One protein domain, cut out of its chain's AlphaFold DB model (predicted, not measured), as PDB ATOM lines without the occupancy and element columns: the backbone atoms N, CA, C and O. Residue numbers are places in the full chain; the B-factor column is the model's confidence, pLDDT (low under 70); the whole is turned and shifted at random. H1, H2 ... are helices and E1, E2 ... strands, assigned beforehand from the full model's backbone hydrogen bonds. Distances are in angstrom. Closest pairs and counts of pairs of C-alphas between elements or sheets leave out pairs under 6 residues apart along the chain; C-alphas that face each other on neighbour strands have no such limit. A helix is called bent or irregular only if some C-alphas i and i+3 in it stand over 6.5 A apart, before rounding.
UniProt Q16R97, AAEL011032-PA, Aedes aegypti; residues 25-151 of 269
ATOM      1  N   ASP A  25      25.427  18.678  29.157       80.25
ATOM      2  CA  ASP A  25      26.784  18.702  29.694       80.25
ATOM      3  C   ASP A  25      27.650  19.580  28.791       80.25
ATOM      4  O   ASP A  25      27.735  19.363  27.580       80.25
ATOM      5  N   VAL A  26      28.225  20.623  29.377       80.12
ATOM      6  CA  VAL A  26      29.070  21.588  28.691       80.12
ATOM      7  C   VAL A  26      30.346  21.752  29.502       80.12
ATOM      8  O   VAL A  26      30.344  22.288  30.609       80.12
ATOM      9  N   ASN A  27      31.459  21.333  28.914       73.62
ATOM     10  CA  ASN A  27      32.787  21.621  29.432       73.62
ATOM     11  C   ASN A  27      33.379  22.781  28.624       73.62
ATOM     12  O   ASN A  27      33.567  22.669  27.411       73.62
ATOM     13  N   ILE A  28      33.623  23.912  29.287       68.69
ATOM     14  CA  ILE A  28      34.201  25.106  28.667       68.69
ATOM     15  C   ILE A  28      35.560  25.354  29.303       68.69
ATOM     16  O   ILE A  28      35.651  25.702  30.473       68.69
ATOM     17  N   ASN A  29      36.635  25.285  28.534       68.06
ATOM     18  CA  ASN A  29      37.916  25.790  29.019       68.06
ATOM     19  C   ASN A  29      37.926  27.314  28.845       68.06
ATOM     20  O   ASN A  29      38.244  27.815  27.767       68.06
ATOM     21  N   VAL A  30      37.486  28.036  29.882       68.56
ATOM     22  CA  VAL A  30      37.358  29.506  29.870       68.56
ATOM     23  C   VAL A  30      38.737  30.162  29.796       68.56
ATOM     24  O   VAL A  30      38.925  31.145  29.085       68.56
ATOM     25  N   GLU A  31      39.720  29.580  30.480       67.31
ATOM     26  CA  GLU A  31      41.102  30.045  30.499       67.31
ATOM     27  C   GLU A  31      42.107  28.908  30.279       67.31
ATOM     28  O   GLU A  31      41.841  27.729  30.532       67.31
ATOM     29  N   LYS A  32      43.320  29.278  29.852       69.12
ATOM     30  CA  LYS A  32      44.468  28.366  29.810       69.12
ATOM     31  C   LYS A  32      44.788  27.901  31.237       69.12
ATOM     32  O   LYS A  32      45.044  28.745  32.095       69.12
ATOM     33  N   ASN A  33      44.806  26.583  31.453       74.88
ATOM     34  CA  ASN A  33      44.966  25.928  32.763       74.88
ATOM     35  C   ASN A  33      43.793  26.177  33.731       74.88
ATOM     36  O   ASN A  33      43.991  26.331  34.932       74.88
ATOM     37  N   SER A  34      42.574  26.253  33.199       81.12
ATOM     38  CA  SER A  34      41.359  26.197  34.013       81.12
ATOM     39  C   SER A  34      40.594  24.920  33.715       81.12
ATOM     40  O   SER A  34      40.515  24.499  32.561       81.12
ATOM     41  N   ASN A  35      40.017  24.338  34.755       84.38
ATOM     42  CA  ASN A  35      39.062  23.253  34.664       84.38
ATOM     43  C   ASN A  35      37.684  23.844  34.941       84.38
ATOM     44  O   ASN A  35      37.441  24.380  36.022       84.38
ATOM     45  N   SER A  36      36.769  23.764  33.979       87.81
ATOM     46  CA  SER A  36      35.381  24.145  34.226       87.81
ATOM     47  C   SER A  36      34.415  23.059  33.782       87.81
ATOM     48  O   SER A  36      34.709  22.254  32.904       87.81
ATOM     49  N   TYR A  37      33.261  23.005  34.429       87.31
ATOM     50  CA  TYR A  37      32.209  22.066  34.082       87.31
ATOM     51  C   TYR A  37      30.847  22.701  34.321       87.31
ATOM     52  O   TYR A  37      30.648  23.454  35.279       87.31
ATOM     53  N   PHE A  38      29.894  22.373  33.458       88.50
ATOM     54  CA  PHE A  38      28.501  22.742  33.612       88.50
ATOM     55  C   PHE A  38      27.614  21.563  33.224       88.50
ATOM     56  O   PHE A  38      27.572  21.161  32.067       88.50
ATOM     57  N   HIS A  39      26.873  21.044  34.194       87.12
ATOM     58  CA  HIS A  39      25.876  20.004  33.996       87.12
ATOM     59  C   HIS A  39      24.502  20.561  34.367       87.12
ATOM     60  O   HIS A  39      24.344  21.147  35.434       87.12
ATOM     61  N   SER A  40      23.494  20.393  33.518       86.19
ATOM     62  CA  SER A  40      22.136  20.871  33.780       86.19
ATOM     63  C   SER A  40      21.100  19.861  33.325       86.19
ATOM     64  O   SER A  40      21.198  19.308  32.229       86.19
ATOM     65  N   LYS A  41      20.073  19.652  34.143       85.88
ATOM     66  CA  LYS A  41      18.886  18.889  33.769       85.88
ATOM     67  C   LYS A  41      17.742  19.855  33.522       85.88
ATOM     68  O   LYS A  41      17.211  20.464  34.453       85.88
ATOM     69  N   LEU A  42      17.357  19.994  32.257       80.19
ATOM     70  CA  LEU A  42      16.416  21.028  31.826       80.19
ATOM     71  C   LEU A  42      15.033  20.883  32.475       80.19
ATOM     72  O   LEU A  42      14.446  21.881  32.882       80.19
ATOM     73  N   ASN A  43      14.540  19.653  32.620       78.62
ATOM     74  CA  ASN A  43      13.188  19.394  33.129       78.62
ATOM     75  C   ASN A  43      13.060  19.635  34.636       78.62
ATOM     76  O   ASN A  43      12.043  20.128  35.111       78.62
ATOM     77  N   GLU A  44      14.099  19.283  35.389       79.19
ATOM     78  CA  GLU A  44      14.150  19.446  36.844       79.19
ATOM     79  C   GLU A  44      14.617  20.858  37.232       79.19
ATOM     80  O   GLU A  44      14.483  21.290  38.379       79.19
ATOM     81  N   GLY A  45      15.208  21.584  36.277       79.19
ATOM     82  CA  GLY A  45      15.863  22.863  36.503       79.19
ATOM     83  C   GLY A  45      17.043  22.767  37.471       79.19
ATOM     84  O   GLY A  45      17.403  23.796  38.053       79.19
ATOM     85  N   SER A  46      17.587  21.563  37.684       85.19
ATOM     86  CA  SER A  46      18.764  21.287  38.507       85.19
ATOM     87  C   SER A  46      20.031  21.533  37.687       85.19
ATOM     88  O   SER A  46      20.061  21.310  36.477       85.19
ATOM     89  N   PHE A  47      21.073  22.053  38.330       89.69
ATOM     90  CA  PHE A  47      22.340  22.331  37.661       89.69
ATOM     91  C   PHE A  47      23.515  22.155  38.610       89.69
ATOM     92  O   PHE A  47      23.376  22.292  39.825       89.69
ATOM     93  N   GLN A  48      24.682  21.909  38.037       90.56
ATOM     94  CA  GLN A  48      25.965  21.844  38.702       90.56
ATOM     95  C   GLN A  48      26.974  22.617  37.859       90.56
ATOM     96  O   GLN A  48      27.062  22.433  36.650       90.56
ATOM     97  N   TYR A  49      27.727  23.498  38.500       90.94
ATOM     98  CA  TYR A  49      28.749  24.307  37.860       90.94
ATOM     99  C   TYR A  49      30.014  24.304  38.704       90.94
ATOM    100  O   TYR A  49      29.945  24.396  39.934       90.94
ATOM    101  N   GLY A  50      31.162  24.258  38.044       89.94
ATOM    102  CA  GLY A  50      32.451  24.457  38.676       89.94
ATOM    103  C   GLY A  50      33.433  25.169  37.767       89.94
ATOM    104  O   GLY A  50      33.412  24.978  36.556       89.94
ATOM    105  N   LEU A  51      34.296  25.960  38.386       90.38
ATOM    106  CA  LEU A  51      35.469  26.585  37.804       90.38
ATOM    107  C   LEU A  51      36.607  26.444  38.810       90.38
ATOM    108  O   LEU A  51      36.439  26.809  39.971       90.38
ATOM    109  N   ASP A  52      37.735  25.937  38.348       88.56
ATOM    110  CA  ASP A  52      38.981  25.843  39.095       88.56
ATOM    111  C   ASP A  52      40.108  26.366  38.202       88.56
ATOM    112  O   ASP A  52      40.280  25.900  37.072       88.56
ATOM    113  N   VAL A  53      40.820  27.389  38.664       87.06
ATOM    114  CA  VAL A  53      41.927  27.999  37.933       87.06
ATOM    115  C   VAL A  53      43.238  27.592  38.588       87.06
ATOM    116  O   VAL A  53      43.622  28.077  39.651       87.06
ATOM    117  N   GLU A  54      43.967  26.716  37.904       77.00
ATOM    118  CA  GLU A  54      45.245  26.173  38.351       77.00
ATOM    119  C   GLU A  54      46.393  27.049  37.817       77.00
ATOM    120  O   GLU A  54      47.125  26.679  36.895       77.00
ATOM    121  N   LYS A  55      46.548  28.263  38.363       73.94
ATOM    122  CA  LYS A  55      47.662  29.168  38.025       73.94
ATOM    123  C   LYS A  55      48.468  29.548  39.264       73.94
ATOM    124  O   LYS A  55      47.845  29.987  40.215       73.94
ATOM    125  N   PRO A  56      49.817  29.565  39.206       63.19
ATOM    126  CA  PRO A  56      50.698  29.860  40.350       63.19
ATOM    127  C   PRO A  56      50.500  31.239  41.007       63.19
ATOM    128  O   PRO A  56      51.081  31.495  42.055       63.19
ATOM    129  N   VAL A  57      49.738  32.140  40.380       65.75
ATOM    130  CA  VAL A  57      49.485  33.507  40.864       65.75
ATOM    131  C   VAL A  57      48.005  33.731  41.187       65.75
ATOM    132  O   VAL A  57      47.700  34.381  42.179       65.75
ATOM    133  N   ASP A  58      47.095  33.143  40.402       69.88
ATOM    134  CA  ASP A  58      45.648  33.382  40.478       69.88
ATOM    135  C   ASP A  58      44.891  32.064  40.688       69.88
ATOM    136  O   ASP A  58      44.081  31.647  39.856       69.88
ATOM    137  N   HIS A  59      45.179  31.390  41.798       84.62
ATOM    138  CA  HIS A  59      44.479  30.177  42.207       84.62
ATOM    139  C   HIS A  59      43.089  30.525  42.731       84.62
ATOM    140  O   HIS A  59      42.934  30.739  43.928       84.62
ATOM    141  N   HIS A  60      42.077  30.607  41.873       89.50
ATOM    142  CA  HIS A  60      40.704  30.884  42.291       89.50
ATOM    143  C   HIS A  60      39.749  29.790  41.835       89.50
ATOM    144  O   HIS A  60      39.942  29.159  40.799       89.50
ATOM    145  N   PHE A  61      38.696  29.578  42.617       91.25
ATOM    146  CA  PHE A  61      37.728  28.525  42.357       91.25
ATOM    147  C   PHE A  61      36.310  28.968  42.715       91.25
ATOM    148  O   PHE A  61      36.076  29.790  43.608       91.25
ATOM    149  N   GLN A  62      35.334  28.389  42.024       93.94
ATOM    150  CA  GLN A  62      33.918  28.548  42.311       93.94
ATOM    151  C   GLN A  62      33.168  27.272  41.939       93.94
ATOM    152  O   GLN A  62      33.178  26.854  40.789       93.94
ATOM    153  N   HIS A  63      32.423  26.709  42.886       94.56
ATOM    154  CA  HIS A  63      31.558  25.557  42.655       94.56
ATOM    155  C   HIS A  63      30.160  25.825  43.189       94.56
ATOM    156  O   HIS A  63      29.991  26.375  44.275       94.56
ATOM    157  N   LYS A  64      29.139  25.416  42.444       95.56
ATOM    158  CA  LYS A  64      27.743  25.561  42.854       95.56
ATOM    159  C   LYS A  64      26.877  24.447  42.293       95.56
ATOM    160  O   LYS A  64      27.148  23.906  41.227       95.56
ATOM    161  N   VAL A  65      25.820  24.122  43.015       95.06
ATOM    162  CA  VAL A  65      24.828  23.127  42.626       95.06
ATOM    163  C   VAL A  65      23.457  23.592  43.083       95.06
ATOM    164  O   VAL A  65      23.318  24.158  44.169       95.06
ATOM    165  N   LYS A  66      22.435  23.361  42.269       93.75
ATOM    166  CA  LYS A  66      21.050  23.510  42.700       93.75
ATOM    167  C   LYS A  66      20.566  22.186  43.263       93.75
ATOM    168  O   LYS A  66      20.506  21.188  42.547       93.75
ATOM    169  N   GLY A  67      20.265  22.193  44.554       90.06
ATOM    170  CA  GLY A  67      19.767  21.038  45.272       90.06
ATOM    171  C   GLY A  67      18.355  20.633  44.841       90.06
ATOM    172  O   GLY A  67      17.644  21.399  44.181       90.06
ATOM    173  N   PRO A  68      17.924  19.424  45.238       88.38
ATOM    174  CA  PRO A  68      16.576  18.915  44.961       88.38
ATOM    175  C   PRO A  68      15.472  19.723  45.663       88.38
ATOM    176  O   PRO A  68      14.305  19.647  45.299       88.38
ATOM    177  N   ASP A  69      15.840  20.506  46.668       88.50
ATOM    178  CA  ASP A  69      15.002  21.471  47.375       88.50
ATOM    179  C   ASP A  69      14.860  22.813  46.633       88.50
ATOM    180  O   ASP A  69      14.226  23.737  47.137       88.50
ATOM    181  N   GLY A  70      15.449  22.945  45.440       88.88
ATOM    182  CA  GLY A  70      15.413  24.163  44.632       88.88
ATOM    183  C   GLY A  70      16.349  25.268  45.126       88.88
ATOM    184  O   GLY A  70      16.407  26.333  44.507       88.88
ATOM    185  N   VAL A  71      17.102  25.015  46.198       93.19
ATOM    186  CA  VAL A  71      18.072  25.940  46.779       93.19
ATOM    187  C   VAL A  71      19.425  25.756  46.097       93.19
ATOM    188  O   VAL A  71      19.852  24.638  45.822       93.19
ATOM    189  N   THR A  72      20.124  26.852  45.808       95.62
ATOM    190  CA  THR A  72      21.483  26.783  45.260       95.62
ATOM    191  C   THR A  72      22.505  26.829  46.384       95.62
ATOM    192  O   THR A  72      22.531  27.770  47.172       95.62
ATOM    193  N   TYR A  73      23.381  25.836  46.426       95.88
ATOM    194  CA  TYR A  73      24.481  25.725  47.375       95.88
ATOM    195  C   TYR A  73      25.792  25.882  46.635       95.88
ATOM    196  O   TYR A  73      25.948  25.368  45.527       95.88
ATOM    197  N   GLY A  74      26.761  26.549  47.239       96.31
ATOM    198  CA  GLY A  74      28.061  26.660  46.609       96.31
ATOM    199  C   GLY A  74      29.159  27.099  47.544       96.31
ATOM    200  O   GLY A  74      28.949  27.390  48.723       96.31
ATOM    201  N   CYS A  75      30.346  27.134  46.973       95.38
ATOM    202  CA  CYS A  75      31.520  27.712  47.572       95.38
ATOM    203  C   CYS A  75      32.330  28.456  46.517       95.38
ATOM    204  O   CYS A  75      32.261  28.165  45.321       95.38
ATOM    205  N   TYR A  76      33.098  29.430  46.966       95.56
ATOM    206  CA  TYR A  76      34.086  30.116  46.150       95.56
ATOM    207  C   TYR A  76      35.249  30.527  47.032       95.56
ATOM    208  O   TYR A  76      35.142  30.547  48.266       95.56
ATOM    209  N   GLY A  77      36.355  30.851  46.390       93.25
ATOM    210  CA  GLY A  77      37.561  31.152  47.111       93.25
ATOM    211  C   GLY A  77      38.772  31.280  46.223       93.25
ATOM    212  O   GLY A  77      38.674  31.288  44.995       93.25
ATOM    213  N   PHE A  78      39.910  31.393  46.884       90.75
ATOM    214  CA  PHE A  78      41.210  31.435  46.245       90.75
ATOM    215  C   PHE A  78      42.279  30.881  47.181       90.75
ATOM    216  O   PHE A  78      42.030  30.710  48.371       90.75
ATOM    217  N   VAL A  79      43.457  30.573  46.655       87.00
ATOM    218  CA  VAL A  79      44.628  30.191  47.441       87.00
ATOM    219  C   VAL A  79      45.604  31.358  47.422       87.00
ATOM    220  O   VAL A  79      45.976  31.841  46.356       87.00
ATOM    221  N   ASP A  80      45.994  31.822  48.608       85.38
ATOM    222  CA  ASP A  80      47.024  32.846  48.764       85.38
ATOM    223  C   ASP A  80      48.361  32.389  48.161       85.38
ATOM    224  O   ASP A  80      48.638  31.187  48.120       85.38
ATOM    225  N   PRO A  81      49.270  33.326  47.836       83.38
ATOM    226  CA  PRO A  81      50.659  33.003  47.497       83.38
ATOM    227  C   PRO A  81      51.378  32.155  48.563       83.38
ATOM    228  O   PRO A  81      52.267  31.375  48.236       83.38
ATOM    229  N   ASP A  82      50.961  32.263  49.829       82.31
ATOM    230  CA  ASP A  82      51.456  31.453  50.952       82.31
ATOM    231  C   ASP A  82      50.886  30.016  50.974       82.31
ATOM    232  O   ASP A  82      51.130  29.260  51.916       82.31
ATOM    233  N   GLY A  83      50.069  29.639  49.987       79.12
ATOM    234  CA  GLY A  83      49.405  28.338  49.915       79.12
ATOM    235  C   GLY A  83      48.203  28.191  50.854       79.12
ATOM    236  O   GLY A  83      47.725  27.077  51.066       79.12
ATOM    237  N   LYS A  84      47.708  29.288  51.445       81.81
ATOM    238  CA  LYS A  84      46.548  29.270  52.349       81.81
ATOM    239  C   LYS A  84      45.250  29.425  51.554       81.81
ATOM    240  O   LYS A  84      45.068  30.463  50.922       81.81
ATOM    241  N   PRO A  85      44.329  28.447  51.585       83.81
ATOM    242  CA  PRO A  85      43.043  28.614  50.931       83.81
ATOM    243  C   PRO A  85      42.143  29.567  51.734       83.81
ATOM    244  O   PRO A  85      42.027  29.477  52.955       83.81
ATOM    245  N   HIS A  86      41.442  30.444  51.033       89.19
ATOM    246  CA  HIS A  86      40.308  31.215  51.526       89.19
ATOM    247  C   HIS A  86      39.053  30.615  50.929       89.19
ATOM    248  O   HIS A  86      38.847  30.701  49.725       89.19
ATOM    249  N   LEU A  87      38.212  29.999  51.757       92.56
ATOM    250  CA  LEU A  87      36.993  29.324  51.316       92.56
ATOM    251  C   LEU A  87      35.774  29.969  51.957       92.56
ATOM    252  O   LEU A  87      35.659  30.032  53.180       92.56
ATOM    253  N   THR A  88      34.825  30.377  51.123       95.12
ATOM    254  CA  THR A  88      33.523  30.864  51.569       95.12
ATOM    255  C   THR A  88      32.431  29.929  51.077       95.12
ATOM    256  O   THR A  88      32.322  29.673  49.880       95.12
ATOM    257  N   HIS A  89      31.601  29.441  51.998       96.06
ATOM    258  CA  HIS A  89      30.393  28.683  51.681       96.06
ATOM    259  C   HIS A  89      29.194  29.619  51.618       96.06
ATOM    260  O   HIS A  89      29.104  30.575  52.389       96.06
ATOM    261  N   TYR A  90      28.244  29.331  50.739       96.62
ATOM    262  CA  TYR A  90      27.037  30.132  50.620       96.62
ATOM    263  C   TYR A  90      25.812  29.297  50.254       96.62
ATOM    264  O   TYR A  90      25.903  28.196  49.703       96.62
ATOM    265  N   VAL A  91      24.655  29.885  50.535       96.50
ATOM    266  CA  VAL A  91      23.345  29.429  50.087       96.50
ATOM    267  C   VAL A  91      22.653  30.562  49.342       96.50
ATOM    268  O   VAL A  91      22.761  31.727  49.716       96.50
ATOM    269  N   SER A  92      21.950  30.227  48.272       95.50
ATOM    270  CA  SER A  92      21.101  31.140  47.522       95.50
ATOM    271  C   SER A  92      19.733  30.496  47.380       95.50
ATOM    272  O   SER A  92      19.550  29.551  46.610       95.50
ATOM    273  N   ASP A  93      18.785  31.002  48.156       93.50
ATOM    274  CA  ASP A  93      17.412  30.513  48.221       93.50
ATOM    275  C   ASP A  93      16.409  31.648  47.960       93.50
ATOM    276  O   ASP A  93      16.782  32.690  47.420       93.50
ATOM    277  N   VAL A  94      15.134  31.476  48.321       90.19
ATOM    278  CA  VAL A  94      14.112  32.517  48.091       90.19
ATOM    279  C   VAL A  94      14.351  33.804  48.876       90.19
ATOM    280  O   VAL A  94      13.828  34.842  48.499       90.19
ATOM    281  N   LYS A  95      15.154  33.772  49.947       89.38
ATOM    282  CA  LYS A  95      15.606  34.976  50.659       89.38
ATOM    283  C   LYS A  95      16.919  35.532  50.105       89.38
ATOM    284  O   LYS A  95      17.536  36.393  50.726       89.38
ATOM    285  N   GLY A  96      17.354  35.038  48.950       91.38
ATOM    286  CA  GLY A  96      18.549  35.483  48.257       91.38
ATOM    287  C   GLY A  96      19.827  34.827  48.766       91.38
ATOM    288  O   GLY A  96      19.821  33.784  49.425       91.38
ATOM    289  N   TYR A  97      20.940  35.460  48.413       95.44
ATOM    290  CA  TYR A  97      22.289  34.986  48.680       95.44
ATOM    291  C   TYR A  97      22.728  35.282  50.118       95.44
ATOM    292  O   TYR A  97      22.606  36.413  50.590       95.44
ATOM    293  N   ARG A  98      23.287  34.281  50.807       95.00
ATOM    294  CA  ARG A  98      23.848  34.415  52.157       95.00
ATOM    295  C   ARG A  98      25.084  33.543  52.328       95.00
ATOM    296  O   ARG A  98      25.095  32.381  51.927       95.00
ATOM    297  N   VAL A  99      26.098  34.099  52.982       95.69
ATOM    298  CA  VAL A  99      27.305  33.368  53.384       95.69
ATOM    299  C   VAL A  99      27.008  32.529  54.621       95.69
ATOM    300  O   VAL A  99      26.299  32.970  55.526       95.69
ATOM    301  N   LEU A 100      27.558  31.321  54.648       94.19
ATOM    302  CA  LEU A 100      27.382  30.360  55.723       94.19
ATOM    303  C   LEU A 100      28.680  30.185  56.497       94.19
ATOM    304  O   LEU A 100      29.744  29.979  55.911       94.19
ATOM    305  N   ALA A 101      28.574  30.221  57.823       90.81
ATOM    306  CA  ALA A 101      29.675  29.831  58.684       90.81
ATOM    307  C   ALA A 101      29.795  28.292  58.687       90.81
ATOM    308  O   ALA A 101      28.782  27.606  58.888       90.81
ATOM    309  N   PRO A 102      31.003  27.736  58.477       89.12
ATOM    310  CA  PRO A 102      31.230  26.299  58.593       89.12
ATOM    311  C   PRO A 102      30.811  25.753  59.963       89.12
ATOM    312  O   PRO A 102      30.842  26.479  60.956       89.12
ATOM    313  N   GLU A 103      30.390  24.487  60.008       89.62
ATOM    314  CA  GLU A 103      29.920  23.774  61.215       89.62
ATOM    315  C   GLU A 103      28.695  24.367  61.931       89.62
ATOM    316  O   GLU A 103      28.260  23.844  62.957       89.62
ATOM    317  N   SER A 104      28.095  25.436  61.406       90.06
ATOM    318  CA  SER A 104      26.926  26.068  62.020       90.06
ATOM    319  C   SER A 104      25.623  25.643  61.342       90.06
ATOM    320  O   SER A 104      25.499  25.637  60.114       90.06
ATOM    321  N   ALA A 105      24.622  25.289  62.150       92.25
ATOM    322  CA  ALA A 105      23.277  25.046  61.643       92.25
ATOM    323  C   ALA A 105      22.729  26.317  60.978       92.25
ATOM    324  O   ALA A 105      22.867  27.422  61.503       92.25
ATOM    325  N   THR A 106      22.108  26.151  59.815       91.38
ATOM    326  CA  THR A 106      21.651  27.249  58.967       91.38
ATOM    327  C   THR A 106      20.187  27.059  58.596       91.38
ATOM    328  O   THR A 106      19.741  25.951  58.300       91.38
ATOM    329  N   LYS A 107      19.443  28.169  58.550       93.25
ATOM    330  CA  LYS A 107      18.087  28.202  57.995       93.25
ATOM    331  C   LYS A 107      18.127  28.366  56.481       93.25
ATOM    332  O   LYS A 107      18.639  29.372  55.977       93.25
ATOM    333  N   ILE A 108      17.544  27.400  55.781       93.06
ATOM    334  CA  ILE A 108      17.247  27.491  54.349       93.06
ATOM    335  C   ILE A 108      15.761  27.797  54.157       93.06
ATOM    336  O   ILE A 108      14.924  27.366  54.952       93.06
ATOM    337  N   TYR A 109      15.435  28.549  53.114       91.12
ATOM    338  CA  TYR A 109      14.074  28.966  52.797       91.12
ATOM    339  C   TYR A 109      13.665  28.402  51.444       91.12
ATOM    340  O   TYR A 109      14.132  28.842  50.397       91.12
ATOM    341  N   ILE A 110      12.781  27.413  51.466       88.19
ATOM    342  CA  ILE A 110      12.331  26.730  50.255       88.19
ATOM    343  C   ILE A 110      11.072  27.431  49.745       88.19
ATOM    344  O   ILE A 110      10.149  27.711  50.515       88.19
ATOM    345  N   GLY A 111      11.043  27.729  48.446       81.06
ATOM    346  CA  GLY A 111       9.874  28.314  47.799       81.06
ATOM    347  C   GLY A 111       8.741  27.302  47.695       81.06
ATOM    348  O   GLY A 111       8.942  26.190  47.207       81.06
ATOM    349  N   ARG A 112       7.536  27.690  48.120       72.94
ATOM    350  CA  ARG A 112       6.316  27.006  47.686       72.94
ATOM    351  C   ARG A 112       5.913  27.518  46.312       72.94
ATOM    352  O   ARG A 112       6.138  28.684  45.988       72.94
ATOM    353  N   LEU A 113       5.299  26.642  45.519       63.88
ATOM    354  CA  LEU A 113       4.662  27.026  44.266       63.88
ATOM    355  C   LEU A 113       3.393  27.832  44.585       63.88
ATOM    356  O   LEU A 113       2.289  27.296  44.598       63.88
ATOM    357  N   GLU A 114       3.566  29.110  44.902       63.69
ATOM    358  CA  GLU A 114       2.464  30.051  45.073       63.69
ATOM    359  C   GLU A 114       2.112  30.687  43.729       63.69
ATOM    360  O   GLU A 114       2.977  30.974  42.902       63.69
ATOM    361  N   LYS A 115       0.817  30.933  43.502       62.12
ATOM    362  CA  LYS A 115       0.324  31.540  42.251       62.12
ATOM    363  C   LYS A 115       0.711  33.019  42.095       62.12
ATOM    364  O   LYS A 115       0.477  33.582  41.033       62.12
ATOM    365  N   SER A 116       1.262  33.645  43.137       62.19
ATOM    366  CA  SER A 116       1.672  35.052  43.155       62.19
ATOM    367  C   SER A 116       3.045  35.216  43.804       62.19
ATOM    368  O   SER A 116       3.309  34.604  44.840       62.19
ATOM    369  N   ILE A 117       3.887  36.067  43.208       68.06
ATOM    370  CA  ILE A 117       5.270  36.342  43.632       68.06
ATOM    371  C   ILE A 117       5.307  37.039  45.000       68.06
ATOM    372  O   ILE A 117       6.164  36.720  45.823       68.06
ATOM    373  N   ASP A 118       4.330  37.904  45.289       69.12
ATOM    374  CA  ASP A 118       4.253  38.656  46.552       69.12
ATOM    375  C   ASP A 118       4.082  37.735  47.767       69.12
ATOM    376  O   ASP A 118       4.583  38.006  48.861       69.12
ATOM    377  N   ASN A 119       3.444  36.582  47.555       69.69
ATOM    378  CA  ASN A 119       3.233  35.585  48.595       69.69
ATOM    379  C   ASN A 119       4.418  34.629  48.752       69.69
ATOM    380  O   ASN A 119       4.472  33.939  49.762       69.69
ATOM    381  N   ILE A 120       5.387  34.579  47.828       70.38
ATOM    382  CA  ILE A 120       6.488  33.597  47.890       70.38
ATOM    383  C   ILE A 120       7.372  33.836  49.116       70.38
ATOM    384  O   ILE A 120       7.749  32.882  49.799       70.38
ATOM    385  N   TYR A 121       7.677  35.097  49.437       68.31
ATOM    386  CA  TYR A 121       8.509  35.420  50.599       68.31
ATOM    387  C   TYR A 121       7.836  35.008  51.914       68.31
ATOM    388  O   TYR A 121       8.492  34.431  52.785       68.31
ATOM    389  N   GLN A 122       6.527  35.245  52.038       69.62
ATOM    390  CA  GLN A 122       5.747  34.874  53.224       69.62
ATOM    391  C   GLN A 122       5.428  33.371  53.279       69.62
ATOM    392  O   GLN A 122       5.425  32.785  54.358       69.62
ATOM    393  N   ALA A 123       5.212  32.731  52.128       64.94
ATOM    394  CA  ALA A 123       4.919  31.303  51.999       64.94
ATOM    395  C   ALA A 123       6.174  30.414  51.999       64.94
ATOM    396  O   ALA A 123       6.061  29.184  51.928       64.94
ATOM    397  N   SER A 124       7.365  31.016  52.064       78.44
ATOM    398  CA  SER A 124       8.622  30.279  52.135       78.44
ATOM    399  C   SER A 124       8.685  29.423  53.400       78.44
ATOM    400  O   SER A 124       8.463  29.891  54.518       78.44
ATOM    401  N   GLN A 125       8.999  28.140  53.232       83.62
ATOM    402  CA  GLN A 125       9.185  27.244  54.366       83.62
ATOM    403  C   GLN A 125      10.618  27.359  54.874       83.62
ATOM    404  O   GLN A 125      11.565  27.032  54.157       83.62
ATOM    405  N   ALA A 126      10.768  27.809  56.118       88.25
ATOM    406  CA  ALA A 126      12.047  27.782  56.811       88.25
ATOM    407  C   ALA A 126      12.350  26.353  57.277       88.25
ATOM    408  O   ALA A 126      11.553  25.751  57.998       88.25
ATOM    409  N   LYS A 127      13.513  25.831  56.894       90.50
ATOM    410  CA  LYS A 127      14.026  24.541  57.350       90.50
ATOM    411  C   LYS A 127      15.385  24.750  58.007       90.50
ATOM    412  O   LYS A 127      16.303  25.282  57.388       90.50
ATOM    413  N   ASP A 128      15.501  24.329  59.259       92.69
ATOM    414  CA  ASP A 128      16.776  24.273  59.972       92.69
ATOM    415  C   ASP A 128      17.563  23.047  59.488       92.69
ATOM    416  O   ASP A 128      17.106  21.909  59.621       92.69
ATOM    417  N   VAL A 129      18.729  23.275  58.880       93.06
ATOM    418  CA  VAL A 129      19.588  22.226  58.315       93.06
ATOM    419  C   VAL A 129      20.983  22.341  58.918       93.06
ATOM    420  O   VAL A 129      21.552  23.429  59.022       93.06
ATOM    421  N   GLN A 130      21.539  21.208  59.346       94.75
ATOM    422  CA  GLN A 130      22.913  21.150  59.837       94.75
ATOM    423  C   GLN A 130      23.892  21.362  58.686       94.75
ATOM    424  O   GLN A 130      23.645  20.899  57.575       94.75
ATOM    425  N   TRP A 131      25.032  21.998  58.960       91.69
ATOM    426  CA  TRP A 131      26.021  22.328  57.929       91.69
ATOM    427  C   TRP A 131      26.439  21.112  57.079       91.69
ATOM    428  O   TRP A 131      26.457  21.180  55.852       91.69
ATOM    429  N   LYS A 132      26.667  19.965  57.729       91.31
ATOM    430  CA  LYS A 132      27.015  18.682  57.091       91.31
ATOM    431  C   LYS A 132      25.948  18.122  56.136       91.31
ATOM    432  O   LYS A 132      26.278  17.372  55.217       91.31
ATOM    433  N   ASP A 133      24.685  18.478  56.361       92.88
ATOM    434  CA  ASP A 133      23.531  17.963  55.622       92.88
ATOM    435  C   ASP A 133      23.141  18.908  54.470       92.88
ATOM    436  O   ASP A 133      22.245  18.597  53.683       92.88
ATOM    437  N   LEU A 134      23.827  20.051  54.337       93.00
ATOM    438  CA  LEU A 134      23.678  20.946  53.195       93.00
ATOM    439  C   LEU A 134      24.202  20.277  51.920       93.00
ATOM    440  O   LEU A 134      25.217  19.562  51.905       93.00
ATOM    441  N   PHE A 135      23.510  20.550  50.819       93.88
ATOM    442  CA  PHE A 135      23.764  19.932  49.522       93.88
ATOM    443  C   PHE A 135      24.921  20.625  48.783       93.88
ATOM    444  O   PHE A 135      24.786  21.064  47.647       93.88
ATOM    445  N   PHE A 136      26.069  20.776  49.447       94.38
ATOM    446  CA  PHE A 136      27.257  21.354  48.827       94.38
ATOM    447  C   PHE A 136      27.841  20.442  47.736       94.38
ATOM    448  O   PHE A 136      27.851  19.219  47.913       94.38
ATOM    449  N   PRO A 137      28.410  21.022  46.658       91.62
ATOM    450  CA  PRO A 137      29.177  20.274  45.668       91.62
ATOM    451  C   PRO A 137      30.322  19.473  46.318       91.62
ATOM    452  O   PRO A 137      30.926  19.959  47.281       91.62
ATOM    453  N   PRO A 138      30.696  18.300  45.771       90.31
ATOM    454  CA  PRO A 138      31.805  17.498  46.298       90.31
ATOM    455  C   PRO A 138      33.115  18.284  46.444       90.31
ATOM    456  O   PRO A 138      33.762  18.188  47.484       90.31
ATOM    457  N   ALA A 139      33.440  19.130  45.459       89.12
ATOM    458  CA  ALA A 139      34.627  19.987  45.476       89.12
ATOM    459  C   ALA A 139      34.669  20.933  46.692       89.12
ATOM    460  O   ALA A 139      35.714  21.133  47.299       89.12
ATOM    461  N   CYS A 140      33.523  21.465  47.127       91.62
ATOM    462  CA  CYS A 140      33.473  22.316  48.317       91.62
ATOM    463  C   CYS A 140      33.821  21.544  49.592       91.62
ATOM    464  O   CYS A 140      34.518  22.058  50.466       91.62
ATOM    465  N   ARG A 141      33.364  20.289  49.694       89.94
ATOM    466  CA  ARG A 141      33.642  19.437  50.856       89.94
ATOM    467  C   ARG A 141      35.114  19.043  50.925       89.94
ATOM    468  O   ARG A 141      35.675  19.037  52.017       89.94
ATOM    469  N   THR A 142      35.740  18.736  49.787       89.81
ATOM    470  CA  THR A 142      37.173  18.401  49.736       89.81
ATOM    471  C   THR A 142      38.032  19.604  50.106       89.81
ATOM    472  O   THR A 142      38.864  19.488  50.999       89.81
ATOM    473  N   LEU A 143      37.746  20.779  49.533       88.19
ATOM    474  CA  LEU A 143      38.454  22.026  49.848       88.19
ATOM    475  C   LEU A 143      38.358  22.382  51.336       88.19
ATOM    476  O   LEU A 143      39.340  22.787  51.956       88.19
ATOM    477  N   TYR A 144      37.184  22.188  51.940       88.94
ATOM    478  CA  TYR A 144      37.009  22.400  53.372       88.94
ATOM    479  C   TYR A 144      37.777  21.379  54.226       88.94
ATOM    480  O   TYR A 144      38.412  21.746  55.211       88.94
ATOM    481  N   ALA A 145      37.765  20.100  53.847       87.44
ATOM    482  CA  ALA A 145      38.539  19.082  54.550       87.44
ATOM    483  C   ALA A 145      40.048  19.369  54.491       87.44
ATOM    484  O   ALA A 145      40.753  19.164  55.478       87.44
ATOM    485  N   ASP A 146      40.543  19.875  53.365       85.69
ATOM    486  CA  ASP A 146      41.951  20.234  53.209       85.69
ATOM    487  C   ASP A 146      42.314  21.486  54.013       85.69
ATOM    488  O   ASP A 146      43.386  21.538  54.615       85.69
ATOM    489  N   LEU A 147      41.388  22.438  54.160       84.75
ATOM    490  CA  LEU A 147      41.538  23.555  55.096       84.75
ATOM    491  C   LEU A 147      41.660  23.127  56.555       84.75
ATOM    492  O   LEU A 147      42.446  23.709  57.306       84.75
ATOM    493  N   LEU A 148      40.896  22.114  56.963       85.25
ATOM    494  CA  LEU A 148      40.978  21.571  58.317       85.25
ATOM    495  C   LEU A 148      42.308  20.849  58.564       85.25
ATOM    496  O   LEU A 148      42.861  20.963  59.653       85.25
ATOM    497  N   LYS A 149      42.845  20.141  57.561       81.50
ATOM    498  CA  LYS A 149      44.155  19.466  57.654       81.50
ATOM    499  C   LYS A 149      45.324  20.452  57.664       81.50
ATOM    500  O   LYS A 149      46.294  20.237  58.381       81.50
ATOM    501  N   ASN A 150      45.224  21.510  56.860       69.25
ATOM    502  CA  ASN A 150      46.304  22.470  56.632       69.25
ATOM    503  C   ASN A 150      46.239  23.684  57.564       69.25
ATOM    504  O   ASN A 150      47.139  24.520  57.524       69.25
ATOM    505  N   SER A 151      45.208  23.799  58.406       57.81
ATOM    506  CA  SER A 151      45.181  24.808  59.462       57.81
ATOM    507  C   SER A 151      46.282  24.510  60.478       57.81
ATOM    508  O   SER A 151      46.163  23.533  61.224       57.81
TER     509      SER A 151
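What this domain is: This is residues 25 to 151 of the 269 residues of the protein "AAEL011032-PA" of Aedes aegypti (UniProt Q16R97). Six strands wind back and forth into one twisted sheet, with helix H2 running slantwise over one face and no named helix over the other. Beyond the end of the sheet where E5 turns into E6, a small two-stranded ribbon of E7 and E8 adds to the length, with the short helix H1 near its far end. The printed part has 127 residues with two named helices and eight named strands, in the order E1 E2 E3 E4 E5 E6 E7 H1 E8 H2, and its class is mixed, helices and strands. The large sheet runs E1, E2, E3, E4, E5, E6, and both sheets are antiparallel. The whole is only just compact, close to loose, with a radius of gyration of the C-alphas of 16.2 A, and only just elongated, with spans of 50 by 33 by 20 A.

How they stand to each other: The first residues, 25 to 26, pair antiparallel with residues 38 to 39 of E1, which is residues 34 to 41. E1 is an edge strand and forms a hairpin with E2, residues 46 to 53; N 37 and O 50 are 2.9 A apart, within hydrogen-bond range. E2 forms a hairpin with E3, residues 59 to 66, with N 51 and O 62 at 2.8 A. E3 forms a hairpin with E4, residues 72 to 79, with N 63 and O 75 at 2.8 A. E4 forms a hairpin with E5, residues 85 to 93, with N 88 and O 76 at 2.9 A. E5 forms a hairpin with the other edge strand, E6, residues 96 to 100, with N 98 and O 91 at 2.8 A; their directions stand at 143 degrees. These six strands make a meander, each the antiparallel neighbour of the one before. E7, residues 106 to 110, is the antiparallel neighbour of E8, residues 125 to 129, with N 108 and O 127 at 2.9 A. The closest C-alphas of E5 and E7 are those of Asp 93 and Tyr 109, 5.9 A apart. H1, residues 118 to 123, is near E7, is not on the large sheet, and is apart from E5 and E6. H2, residues 138 to 150, is on the large sheet at a height of 9.6 A, an arrangement of two layers, with the helix on one face of the sheet. It lies over E4 and E5, and on the local plane its line stands at 38 degrees to E5, slantwise to the strands. The closest C-alphas of E4 and H2 are those of Cys 75 and Cys 140, 5.8 A apart. In H2 every O i to N i+4 pair is within hydrogen-bond range, and in H1 1 of 2 is.

Where its parts are: E1 begins at C-alpha 34, (41.359, 26.197, 34.013), and spans 23.6 A. E2 spans 24.1 A, E3 24.4 A, E4 23.5 A and E5 25.8 A. E6 spans 12.6 A, E7 12.8 A and E8 12.2 A. H1 spans 9.2 A and is only just irregular: C-alphas 118 and 121 are 6.7 A apart. H2 spans 18.5 A and ends at C-alpha 150, (46.304, 22.470, 56.632).

The domain as a whole: The two C-alphas farthest apart are those of Asp 82 and Lys 115, at 51.9 A. The printed part, residues 25 to 151, has no cut. No link is long; those from E7 to H1 and from E8 to H2 are short, and the others are tight. The mean pLDDT of the printed part is 85.1, and it is under 70 at residues 28 to 32, 56 to 58, 113 to 119, 121 to 123 and 150 to 151.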